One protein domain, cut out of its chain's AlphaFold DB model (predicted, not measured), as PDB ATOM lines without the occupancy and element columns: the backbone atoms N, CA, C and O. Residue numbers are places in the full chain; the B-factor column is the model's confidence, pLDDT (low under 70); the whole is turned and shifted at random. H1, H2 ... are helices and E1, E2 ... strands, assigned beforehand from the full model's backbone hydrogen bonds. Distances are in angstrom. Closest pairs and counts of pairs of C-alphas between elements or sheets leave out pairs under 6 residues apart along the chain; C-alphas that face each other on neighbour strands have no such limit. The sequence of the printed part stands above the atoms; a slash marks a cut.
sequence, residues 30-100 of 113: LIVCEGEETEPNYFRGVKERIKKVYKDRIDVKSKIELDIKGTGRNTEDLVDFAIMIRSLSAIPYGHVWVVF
ATOM      1  N   LEU A  30     -39.517 -29.016  29.127       91.00
ATOM      2  CA  LEU A  30     -40.313 -27.789  29.162       91.00
ATOM      3  C   LEU A  30     -39.391 -26.645  29.581       91.00
ATOM      4  O   LEU A  30     -38.796 -26.722  30.651       91.00
ATOM      5  N   ILE A  31     -39.279 -25.609  28.757       90.00
ATOM      6  CA  ILE A  31     -38.508 -24.405  29.078       90.00
ATOM      7  C   ILE A  31     -39.469 -23.223  29.116       90.00
ATOM      8  O   ILE A  31     -40.156 -22.960  28.124       90.00
ATOM      9  N   VAL A  32     -39.518 -22.541  30.255       87.56
ATOM     10  CA  VAL A  32     -40.324 -21.343  30.493       87.56
ATOM     11  C   VAL A  32     -39.376 -20.170  30.693       87.56
ATOM     12  O   VAL A  32     -38.504 -20.244  31.551       87.56
ATOM     13  N   CYS A  33     -39.517 -19.122  29.887       85.62
ATOM     14  CA  CYS A  33     -38.681 -17.924  29.983       85.62
ATOM     15  C   CYS A  33     -39.496 -16.752  30.529       85.62
ATOM     16  O   CYS A  33     -40.673 -16.618  30.184       85.62
ATOM     17  N   GLU A  34     -38.853 -15.928  31.352       80.44
ATOM     18  CA  GLU A  34     -39.385 -14.648  31.814       80.44
ATOM     19  C   GLU A  34     -39.568 -13.674  30.647       80.44
ATOM     20  O   GLU A  34     -40.676 -13.185  30.435       80.44
ATOM     21  N   GLY A  35     -38.512 -13.480  29.852       77.25
ATOM     22  CA  GLY A  35     -38.531 -12.654  28.651       77.25
ATOM     23  C   GLY A  35     -39.225 -13.312  27.453       77.25
ATOM     24  O   GLY A  35     -39.383 -14.537  27.359       77.25
ATOM     25  N   GLU A  36     -39.626 -12.483  26.489       82.50
ATOM     26  CA  GLU A  36     -40.312 -12.924  25.267       82.50
ATOM     27  C   GLU A  36     -39.378 -13.060  24.050       82.50
ATOM     28  O   GLU A  36     -39.670 -13.818  23.111       82.50
ATOM     29  N   GLU A  37     -38.221 -12.393  24.082       81.50
ATOM     30  CA  GLU A  37     -37.328 -12.259  22.931       81.50
ATOM     31  C   GLU A  37     -36.036 -13.067  23.074       81.50
ATOM     32  O   GLU A  37     -35.889 -14.098  22.411       81.50
ATOM     33  N   THR A  38     -35.090 -12.626  23.907       84.62
ATOM     34  CA  THR A  38     -33.708 -13.133  23.898       84.62
ATOM     35  C   THR A  38     -33.621 -14.618  24.251       84.62
ATOM     36  O   THR A  38     -33.136 -15.421  23.444       84.62
ATOM     37  N   GLU A  39     -34.127 -15.027  25.413       84.00
ATOM     38  CA  GLU A  39     -34.042 -16.409  25.891       84.00
ATOM     39  C   GLU A  39     -34.920 -17.349  25.061       84.00
ATOM     40  O   GLU A  39     -34.415 -18.383  24.596       84.00
ATOM     41  N   PRO A  40     -36.196 -17.021  24.767       85.94
ATOM     42  CA  PRO A  40     -37.008 -17.866  23.905       85.94
ATOM     43  C   PRO A  40     -36.381 -18.073  22.525       85.94
ATOM     44  O   PRO A  40     -36.388 -19.198  22.020       85.94
ATOM     45  N   ASN A  41     -35.801 -17.035  21.911       89.00
ATOM     46  CA  ASN A  41     -35.125 -17.164  20.617       89.00
ATOM     47  C   ASN A  41     -33.873 -18.038  20.705       89.00
ATOM     48  O   ASN A  41     -33.664 -18.888  19.831       89.00
ATOM     49  N   TYR A  42     -33.087 -17.904  21.775       89.12
ATOM     50  CA  TYR A  42     -31.949 -18.780  22.037       89.12
ATOM     51  C   TYR A  42     -32.378 -20.257  22.087       89.12
ATOM     52  O   TYR A  42     -31.864 -21.088  21.328       89.12
ATOM     53  N   PHE A  43     -33.388 -20.595  22.895       89.12
ATOM     54  CA  PHE A  43     -33.849 -21.981  23.037       89.12
ATOM     55  C   PHE A  43     -34.597 -22.509  21.809       89.12
ATOM     56  O   PHE A  43     -34.491 -23.701  21.505       89.12
ATOM     57  N   ARG A  44     -35.292 -21.658  21.042       88.69
ATOM     58  CA  ARG A  44     -35.831 -22.031  19.720       88.69
ATOM     59  C   ARG A  44     -34.703 -22.441  18.772       88.69
ATOM     60  O   ARG A  44     -34.802 -23.482  18.126       88.69
ATOM     61  N   GLY A  45     -33.594 -21.700  18.749       89.56
ATOM     62  CA  GLY A  45     -32.403 -22.064  17.977       89.56
ATOM     63  C   GLY A  45     -31.813 -23.419  18.391       89.56
ATOM     64  O   GLY A  45     -31.470 -24.241  17.536       89.56
ATOM     65  N   VAL A  46     -31.745 -23.693  19.697       87.50
ATOM     66  CA  VAL A  46     -31.313 -24.995  20.240       87.50
ATOM     67  C   VAL A  46     -32.276 -26.114  19.831       87.50
ATOM     68  O   VAL A  46     -31.838 -27.163  19.346       87.50
ATOM     69  N   LYS A  47     -33.589 -25.884  19.949       86.31
ATOM     70  CA  LYS A  47     -34.638 -26.822  19.535       86.31
ATOM     71  C   LYS A  47     -34.506 -27.198  18.065       86.31
ATOM     72  O   LYS A  47     -34.534 -28.385  17.756       86.31
ATOM     73  N   GLU A  48     -34.310 -26.234  17.171       86.69
ATOM     74  CA  GLU A  48     -34.167 -26.507  15.736       86.69
ATOM     75  C   GLU A  48     -32.917 -27.338  15.416       86.69
ATOM     76  O   GLU A  48     -32.960 -28.231  14.567       86.69
ATOM     77  N   ARG A  49     -31.807 -27.126  16.135       84.94
ATOM     78  CA  ARG A  49     -30.599 -27.959  15.995       84.94
ATOM     79  C   ARG A  49     -30.848 -29.398  16.444       84.94
ATOM     80  O   ARG A  49     -30.439 -30.328  15.753       84.94
ATOM     81  N   ILE A  50     -31.547 -29.585  17.563       80.31
ATOM     82  CA  ILE A  50     -31.845 -30.911  18.117       80.31
ATOM     83  C   ILE A  50     -32.907 -31.633  17.290       80.31
ATOM     84  O   ILE A  50     -32.766 -32.829  17.060       80.31
ATOM     85  N   LYS A  51     -33.918 -30.929  16.769       77.94
ATOM     86  CA  LYS A  51     -35.002 -31.499  15.953       77.94
ATOM     87  C   LYS A  51     -34.491 -32.218  14.704       77.94
ATOM     88  O   LYS A  51     -35.081 -33.220  14.303       77.94
ATOM     89  N   LYS A  52     -33.372 -31.755  14.127       77.00
ATOM     90  CA  LYS A  52     -32.684 -32.422  13.005       77.00
ATOM     91  C   LYS A  52     -32.213 -33.839  13.347       77.00
ATOM     92  O   LYS A  52     -32.065 -34.653  12.443       77.00
ATOM     93  N   VAL A  53     -31.995 -34.133  14.629       74.06
ATOM     94  CA  VAL A  53     -31.483 -35.420  15.125       74.06
ATOM     95  C   VAL A  53     -32.560 -36.195  15.900       74.06
ATOM     96  O   VAL A  53     -32.689 -37.405  15.742       74.06
ATOM     97  N   TYR A  54     -33.382 -35.502  16.693       67.69
ATOM     98  CA  TYR A  54     -34.409 -36.063  17.570       67.69
ATOM     99  C   TYR A  54     -35.692 -35.216  17.488       67.69
ATOM    100  O   TYR A  54     -35.765 -34.125  18.053       67.69
ATOM    101  N   LYS A  55     -36.721 -35.706  16.784       67.25
ATOM    102  CA  LYS A  55     -38.001 -34.988  16.621       67.25
ATOM    103  C   LYS A  55     -38.725 -34.787  17.970       67.25
ATOM    104  O   LYS A  55     -38.778 -35.708  18.784       67.25
ATOM    105  N   ASP A  56     -39.263 -33.579  18.167       67.31
ATOM    106  CA  ASP A  56     -40.252 -33.180  19.193       67.31
ATOM    107  C   ASP A  56     -39.859 -33.334  20.677       67.31
ATOM    108  O   ASP A  56     -40.690 -33.625  21.537       67.31
ATOM    109  N   ARG A  57     -38.583 -33.101  21.011       73.50
ATOM    110  CA  ARG A  57     -38.064 -33.282  22.384       73.50
ATOM    111  C   ARG A  57     -38.056 -32.029  23.262       73.50
ATOM    112  O   ARG A  57     -37.986 -32.159  24.478       73.50
ATOM    113  N   ILE A  58     -38.137 -30.833  22.686       79.75
ATOM    114  CA  ILE A  58     -38.066 -29.572  23.442       79.75
ATOM    115  C   ILE A  58     -39.326 -28.754  23.170       79.75
ATOM    116  O   ILE A  58     -39.640 -28.451  22.014       79.75
ATOM    117  N   ASP A  59     -40.042 -28.391  24.230       80.25
ATOM    118  CA  ASP A  59     -41.132 -27.418  24.199       80.25
ATOM    119  C   ASP A  59     -40.685 -26.124  24.894       80.25
ATOM    120  O   ASP A  59     -40.153 -26.165  26.002       80.25
ATOM    121  N   VAL A  60     -40.866 -24.990  24.214       79.56
ATOM    122  CA  VAL A  60     -40.441 -23.657  24.677       79.56
ATOM    123  C   VAL A  60     -41.692 -22.791  24.790       79.56
ATOM    124  O   VAL A  60     -42.413 -22.639  23.800       79.56
ATOM    125  N   LYS A  61     -41.955 -22.251  25.982       79.44
ATOM    126  CA  LYS A  61     -43.082 -21.359  26.288       79.44
ATOM    127  C   LYS A  61     -42.547 -20.025  26.823       79.44
ATOM    128  O   LYS A  61     -41.655 -20.025  27.665       79.44
ATOM    129  N   SER A  62     -43.089 -18.915  26.332       69.88
ATOM    130  CA  SER A  62     -42.817 -17.561  26.846       69.88
ATOM    131  C   SER A  62     -43.944 -17.146  27.799       69.88
ATOM    132  O   SER A  62     -45.079 -17.601  27.603       69.88
ATOM    133  N   LYS A  63     -43.645 -16.342  28.831       59.28
ATOM    134  CA  LYS A  63     -44.665 -15.767  29.727       59.28
ATOM    135  C   LYS A  63     -45.585 -14.839  28.917       59.28
ATOM    136  O   LYS A  63     -45.113 -14.152  28.029       59.28
ATOM    137  N   ILE A  64     -46.888 -14.877  29.200       48.62
ATOM    138  CA  ILE A  64     -47.889 -13.925  28.695       48.62
ATOM    139  C   ILE A  64     -48.007 -12.841  29.770       48.62
ATOM    140  O   ILE A  64     -48.264 -13.186  30.926       48.62
ATOM    141  N   GLU A  65     -47.789 -11.570  29.423       42.78
ATOM    142  CA  GLU A  65     -47.854 -10.457  30.377       42.78
ATOM    143  C   GLU A  65     -49.211 -10.404  31.102       42.78
ATOM    144  O   GLU A  65     -50.267 -10.180  30.510       42.78
ATOM    145  N   LEU A  66     -49.169 -10.591  32.420       39.94
ATOM    146  CA  LEU A  66     -50.206 -10.148  33.342       39.94
ATOM    147  C   LEU A  66     -49.566  -9.027  34.159       39.94
ATOM    148  O   LEU A  66     -48.536  -9.241  34.792       39.94
ATOM    149  N   ASP A  67     -50.140  -7.829  34.070       41.78
ATOM    150  CA  ASP A  67     -49.674  -6.602  34.722       41.78
ATOM    151  C   ASP A  67     -49.499  -6.820  36.239       41.78
ATOM    152  O   ASP A  67     -50.475  -6.910  36.989       41.78
ATOM    153  N   ILE A  68     -48.254  -6.959  36.700       41.84
ATOM    154  CA  ILE A  68     -47.929  -7.186  38.111       41.84
ATOM    155  C   ILE A  68     -47.056  -6.034  38.598       41.84
ATOM    156  O   ILE A  68     -45.846  -5.960  38.372       41.84
ATOM    157  N   LYS A  69     -47.705  -5.126  39.329       38.97
ATOM    158  CA  LYS A  69     -47.043  -4.064  40.085       38.97
ATOM    159  C   LYS A  69     -46.190  -4.647  41.210       38.97
ATOM    160  O   LYS A  69     -46.636  -5.503  41.980       38.97
ATOM    161  N   GLY A  70     -44.970  -4.119  41.306       34.75
ATOM    162  CA  GLY A  70     -43.904  -4.550  42.204       34.75
ATOM    163  C   GLY A  70     -44.350  -4.794  43.645       34.75
ATOM    164  O   GLY A  70     -44.595  -3.863  44.407       34.75
ATOM    165  N   THR A  71     -44.404  -6.075  44.007       41.62
ATOM    166  CA  THR A  71     -44.434  -6.572  45.394       41.62
ATOM    167  C   THR A  71     -43.513  -7.788  45.599       41.62
ATOM    168  O   THR A  71     -43.539  -8.383  46.669       41.62
ATOM    169  N   GLY A  72     -42.693  -8.157  44.598       49.75
ATOM    170  CA  GLY A  72     -41.797  -9.330  44.636       49.75
ATOM    171  C   GLY A  72     -42.360 -10.625  44.024       49.75
ATOM    172  O   GLY A  72     -41.729 -11.664  44.140       49.75
ATOM    173  N   ARG A  73     -43.530 -10.580  43.365       52.53
ATOM    174  CA  ARG A  73     -44.304 -11.775  42.951       52.53
ATOM    175  C   ARG A  73     -44.065 -12.301  41.527       52.53
ATOM    176  O   ARG A  73     -44.490 -13.402  41.209       52.53
ATOM    177  N   ASN A  74     -43.334 -11.573  40.680       64.50
ATOM    178  CA  ASN A  74     -43.178 -11.948  39.264       64.50
ATOM    179  C   ASN A  74     -42.474 -13.295  39.029       64.50
ATOM    180  O   ASN A  74     -42.772 -13.971  38.038       64.50
ATOM    181  N   THR A  75     -41.560 -13.663  39.929       68.88
ATOM    182  CA  THR A  75     -40.719 -14.864  39.858       68.88
ATOM    183  C   THR A  75     -41.496 -16.119  40.267       68.88
ATOM    184  O   THR A  75     -41.455 -17.120  39.555       68.88
ATOM    185  N   GLU A  76     -42.261 -16.043  41.364       74.81
ATOM    186  CA  GLU A  76     -43.135 -17.127  41.841       74.81
ATOM    187  C   GLU A  76     -44.220 -17.451  40.806       74.81
ATOM    188  O   GLU A  76     -44.398 -18.612  40.443       74.81
ATOM    189  N   ASP A  77     -44.839 -16.422  40.217       78.81
ATOM    190  CA  ASP A  77     -45.871 -16.595  39.190       78.81
ATOM    191  C   ASP A  77     -45.350 -17.342  37.946       78.81
ATOM    192  O   ASP A  77     -46.076 -18.119  37.319       78.81
ATOM    193  N   LEU A  78     -44.078 -17.141  37.570       80.56
ATOM    194  CA  LEU A  78     -43.465 -17.861  36.449       80.56
ATOM    195  C   LEU A  78     -43.238 -19.344  36.779       80.56
ATOM    196  O   LEU A  78     -43.421 -20.213  35.919       80.56
ATOM    197  N   VAL A  79     -42.864 -19.642  38.024       84.94
ATOM    198  CA  VAL A  79     -42.707 -21.016  38.517       84.94
ATOM    199  C   VAL A  79     -44.064 -21.716  38.578       84.94
ATOM    200  O   VAL A  79     -44.196 -22.828  38.063       84.94
ATOM    201  N   ASP A  80     -45.088 -21.057  39.113       86.44
ATOM    202  CA  ASP A  80     -46.454 -21.583  39.165       86.44
ATOM    203  C   ASP A  80     -47.010 -21.838  37.764       86.44
ATOM    204  O   ASP A  80     -47.599 -22.893  37.498       86.44
ATOM    205  N   PHE A  81     -46.733 -20.937  36.819       84.94
ATOM    206  CA  PHE A  81     -47.051 -21.153  35.415       84.94
ATOM    207  C   PHE A  81     -46.363 -22.410  34.865       84.94
ATOM    208  O   PHE A  81     -47.011 -23.244  34.226       84.94
ATOM    209  N   ALA A  82     -45.075 -22.613  35.143       87.56
ATOM    210  CA  ALA A  82     -44.359 -23.812  34.714       87.56
ATOM    211  C   ALA A  82     -44.948 -25.097  35.327       87.56
ATOM    212  O   ALA A  82     -45.102 -26.104  34.625       87.56
ATOM    213  N   ILE A  83     -45.327 -25.070  36.610       90.50
ATOM    214  CA  ILE A  83     -45.988 -26.185  37.306       90.50
ATOM    215  C   ILE A  83     -47.340 -26.495  36.658       90.50
ATOM    216  O   ILE A  83     -47.629 -27.663  36.367       90.50
ATOM    217  N   MET A  84     -48.141 -25.466  36.382       89.81
ATOM    218  CA  MET A  84     -49.427 -25.596  35.707       89.81
ATOM    219  C   MET A  84     -49.245 -26.228  34.322       89.81
ATOM    220  O   MET A  84     -49.852 -27.262  34.042       89.81
ATOM    221  N   ILE A  85     -48.359 -25.694  33.475       89.56
ATOM    222  CA  ILE A  85     -48.103 -26.237  32.130       89.56
ATOM    223  C   ILE A  85     -47.606 -27.685  32.190       89.56
ATOM    224  O   ILE A  85     -48.012 -28.516  31.372       89.56
ATOM    225  N   ARG A  86     -46.754 -28.019  33.167       90.00
ATOM    226  CA  ARG A  86     -46.320 -29.399  33.403       90.00
ATOM    227  C   ARG A  86     -47.512 -30.301  33.726       90.00
ATOM    228  O   ARG A  86     -47.602 -31.383  33.154       90.00
ATOM    229  N   SER A  87     -48.408 -29.868  34.616       91.62
ATOM    230  CA  SER A  87     -49.577 -30.652  35.048       91.62
ATOM    231  C   SER A  87     -50.610 -30.875  33.941       91.62
ATOM    232  O   SER A  87     -51.219 -31.938  33.888       91.62
ATOM    233  N   LEU A  88     -50.760 -29.915  33.024       91.06
ATOM    234  CA  LEU A  88     -51.694 -29.999  31.899       91.06
ATOM    235  C   LEU A  88     -51.177 -30.869  30.742       91.06
ATOM    236  O   LEU A  88     -51.915 -31.151  29.797       91.06
ATOM    237  N   SER A  89     -49.908 -31.289  30.764       88.69
ATOM    238  CA  SER A  89     -49.328 -32.046  29.656       88.69
ATOM    239  C   SER A  89     -49.682 -33.530  29.716       88.69
ATOM    240  O   SER A  89     -49.338 -34.222  30.668       88.69
ATOM    241  N   ALA A  90     -50.283 -34.051  28.642       89.69
ATOM    242  CA  ALA A  90     -50.606 -35.476  28.521       89.69
ATOM    243  C   ALA A  90     -49.363 -36.388  28.503       89.69
ATOM    244  O   ALA A  90     -49.427 -37.541  28.921       89.69
ATOM    245  N   ILE A  91     -48.230 -35.880  28.005       86.38
ATOM    246  CA  ILE A  91     -46.946 -36.589  28.003       86.38
ATOM    247  C   ILE A  91     -46.062 -35.943  29.077       86.38
ATOM    248  O   ILE A  91     -45.838 -34.734  29.007       86.38
ATOM    249  N   PRO A  92     -45.506 -36.693  30.037       87.19
ATOM    250  CA  PRO A  92     -44.679 -36.102  31.079       87.19
ATOM    251  C   PRO A  92     -43.404 -35.475  30.501       87.19
ATOM    252  O   PRO A  92     -42.790 -35.991  29.562       87.19
ATOM    253  N   TYR A  93     -42.996 -34.353  31.088       88.69
ATOM    254  CA  TYR A  93     -41.668 -33.787  30.876       88.69
ATOM    255  C   TYR A  93     -40.664 -34.515  31.773       88.69
ATOM    256  O   TYR A  93     -40.947 -34.755  32.942       88.69
ATOM    257  N   GLY A  94     -39.493 -34.860  31.233       87.62
ATOM    258  CA  GLY A  94     -38.391 -35.394  32.039       87.62
ATOM    259  C   GLY A  94     -37.666 -34.294  32.812       87.62
ATOM    260  O   GLY A  94     -37.202 -34.530  33.921       87.62
ATOM    261  N   HIS A  95     -37.632 -33.079  32.251       87.25
ATOM    262  CA  HIS A  95     -37.068 -31.896  32.894       87.25
ATOM    263  C   HIS A  95     -37.923 -30.658  32.609       87.25
ATOM    264  O   HIS A  95     -38.461 -30.501  31.511       87.25
ATOM    265  N   VAL A  96     -38.018 -29.771  33.600       88.38
ATOM    266  CA  VAL A  96     -38.678 -28.466  33.499       88.38
ATOM    267  C   VAL A  96     -37.679 -27.410  33.945       88.38
ATOM    268  O   VAL A  96     -37.154 -27.514  35.050       88.38
ATOM    269  N   TRP A  97     -37.388 -26.444  33.080       89.44
ATOM    270  CA  TRP A  97     -36.476 -25.336  33.347       89.44
ATOM    271  C   TRP A  97     -37.253 -24.026  33.320       89.44
ATOM    272  O   TRP A  97     -38.035 -23.784  32.398       89.44
ATOM    273  N   VAL A  98     -37.011 -23.192  34.325       87.94
ATOM    274  CA  VAL A  98     -37.509 -21.820  34.394       87.94
ATOM    275  C   VAL A  98     -36.297 -20.908  34.260       87.94
ATOM    276  O   VAL A  98     -35.291 -21.128  34.935       87.94
ATOM    277  N   VAL A  99     -36.356 -19.971  33.322       84.31
ATOM    278  CA  VAL A  99     -35.235 -19.123  32.922       84.31
ATOM    279  C   VAL A  99     -35.575 -17.683  33.255       84.31
ATOM    280  O   VAL A  99     -36.607 -17.170  32.821       84.31
ATOM    281  N   PHE A 100     -34.673 -17.081  34.013       80.81
ATOM    282  CA  PHE A 100     -34.760 -15.745  34.573       80.81
ATOM    283  C   PHE A 100     -33.578 -14.926  34.054       80.81
ATOM    284  O   PHE A 100     -32.474 -15.479  33.953       80.81
TER     285      PHE A 100
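What this domain is: This is residues 30 to 100 of the 113 residues of the protein "RloB domain-containing protein" of Clostridiaceae bacterium (UniProt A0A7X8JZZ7). A small parallel sheet of three short strands stands between two helices, H1 covering one face and H2 the other, and both helices run back against the direction of the strands. E1 is the middle strand of the sheet and lies at the core of the domain; the length is made by the links at two opposite ends, one around Val 53 and the other around Thr 71. The printed part has 71 residues, with two named helices and three named strands in the order E1, H1, E2, H2, E3; the sheet's order is E2, E1, E3, and the class is mixed, helices and strands. The whole is only just compact, close to loose, with a radius of gyration of the C-alphas of 13.1 A, and it is flat, spanning 44 by 27 by 15 A.

Where its parts are: Strand E1, residues 30 to 33, begins at C-alpha 30 at (-40.313, -27.789, 29.162). Helix H1, residues 38 to 51, is 20.1 A long from first to last C-alpha. Strand E2, residues 58 to 62, measures 13.4 A. Helix H2, residues 74 to 88, is 21.3 A long and begins at C-alpha 74 at (-43.178, -11.948, 39.264). Strand E3, residues 95 to 99, measures 12.9 A and ends at C-alpha 99 at (-35.235, -19.123, 32.922).

How they stand to each other: E1 is the inner strand, and E2 and E3 are edge strands. E1 and E3 are parallel at 5 degrees, with N 32 and O 97 within hydrogen-bond range at 2.9 A and N 99 and O 32 at 2.8 A. E2 and E1 are parallel at 27 degrees, with N 31 and O 59 within range at 2.9 A. H1 is on the sheet at a height of 8.6 A, over E2 and E1, and runs along the strands, at 18 degrees to E2 on the local plane; the closest C-alphas of H1 and E2 are those of Lys 47 and Ile 58, 5.9 A apart. E1, H1 and E2 form a strand-helix-strand unit, two parallel neighbour strands joined through a helix, with a right-handed crossover. H2 is on the opposite face at a height of 9.1 A, over E1, and runs along the strands, at 24 degrees to E1 on the local plane; the closest C-alphas of H2 and E1 are those of Val 32 and Ala 82, 6.3 A apart. E2, H2 and E3 form a split unit, with E1 between the two strands, and its crossover is right-handed too. The domain has three layers, helices on both faces of a sheet, with H2 on one face of the sheet E2, E1, E3 and H1 on the other, and H1 and H2 are apart. In H1 and H2 every O i to N i+4 pair is within hydrogen-bond range.

The domain as a whole: The two C-alphas farthest apart are those of Val 53 and Thr 71, at 43.8 A. The printed part has no cut. The link from E2 to H2, 11 residues, is long. The mean pLDDT of the printed part is 77.3; residues 54 to 56 and 62 to 75, of which 62 belongs to E2 and 74 to 75 belong to H2, are under 70.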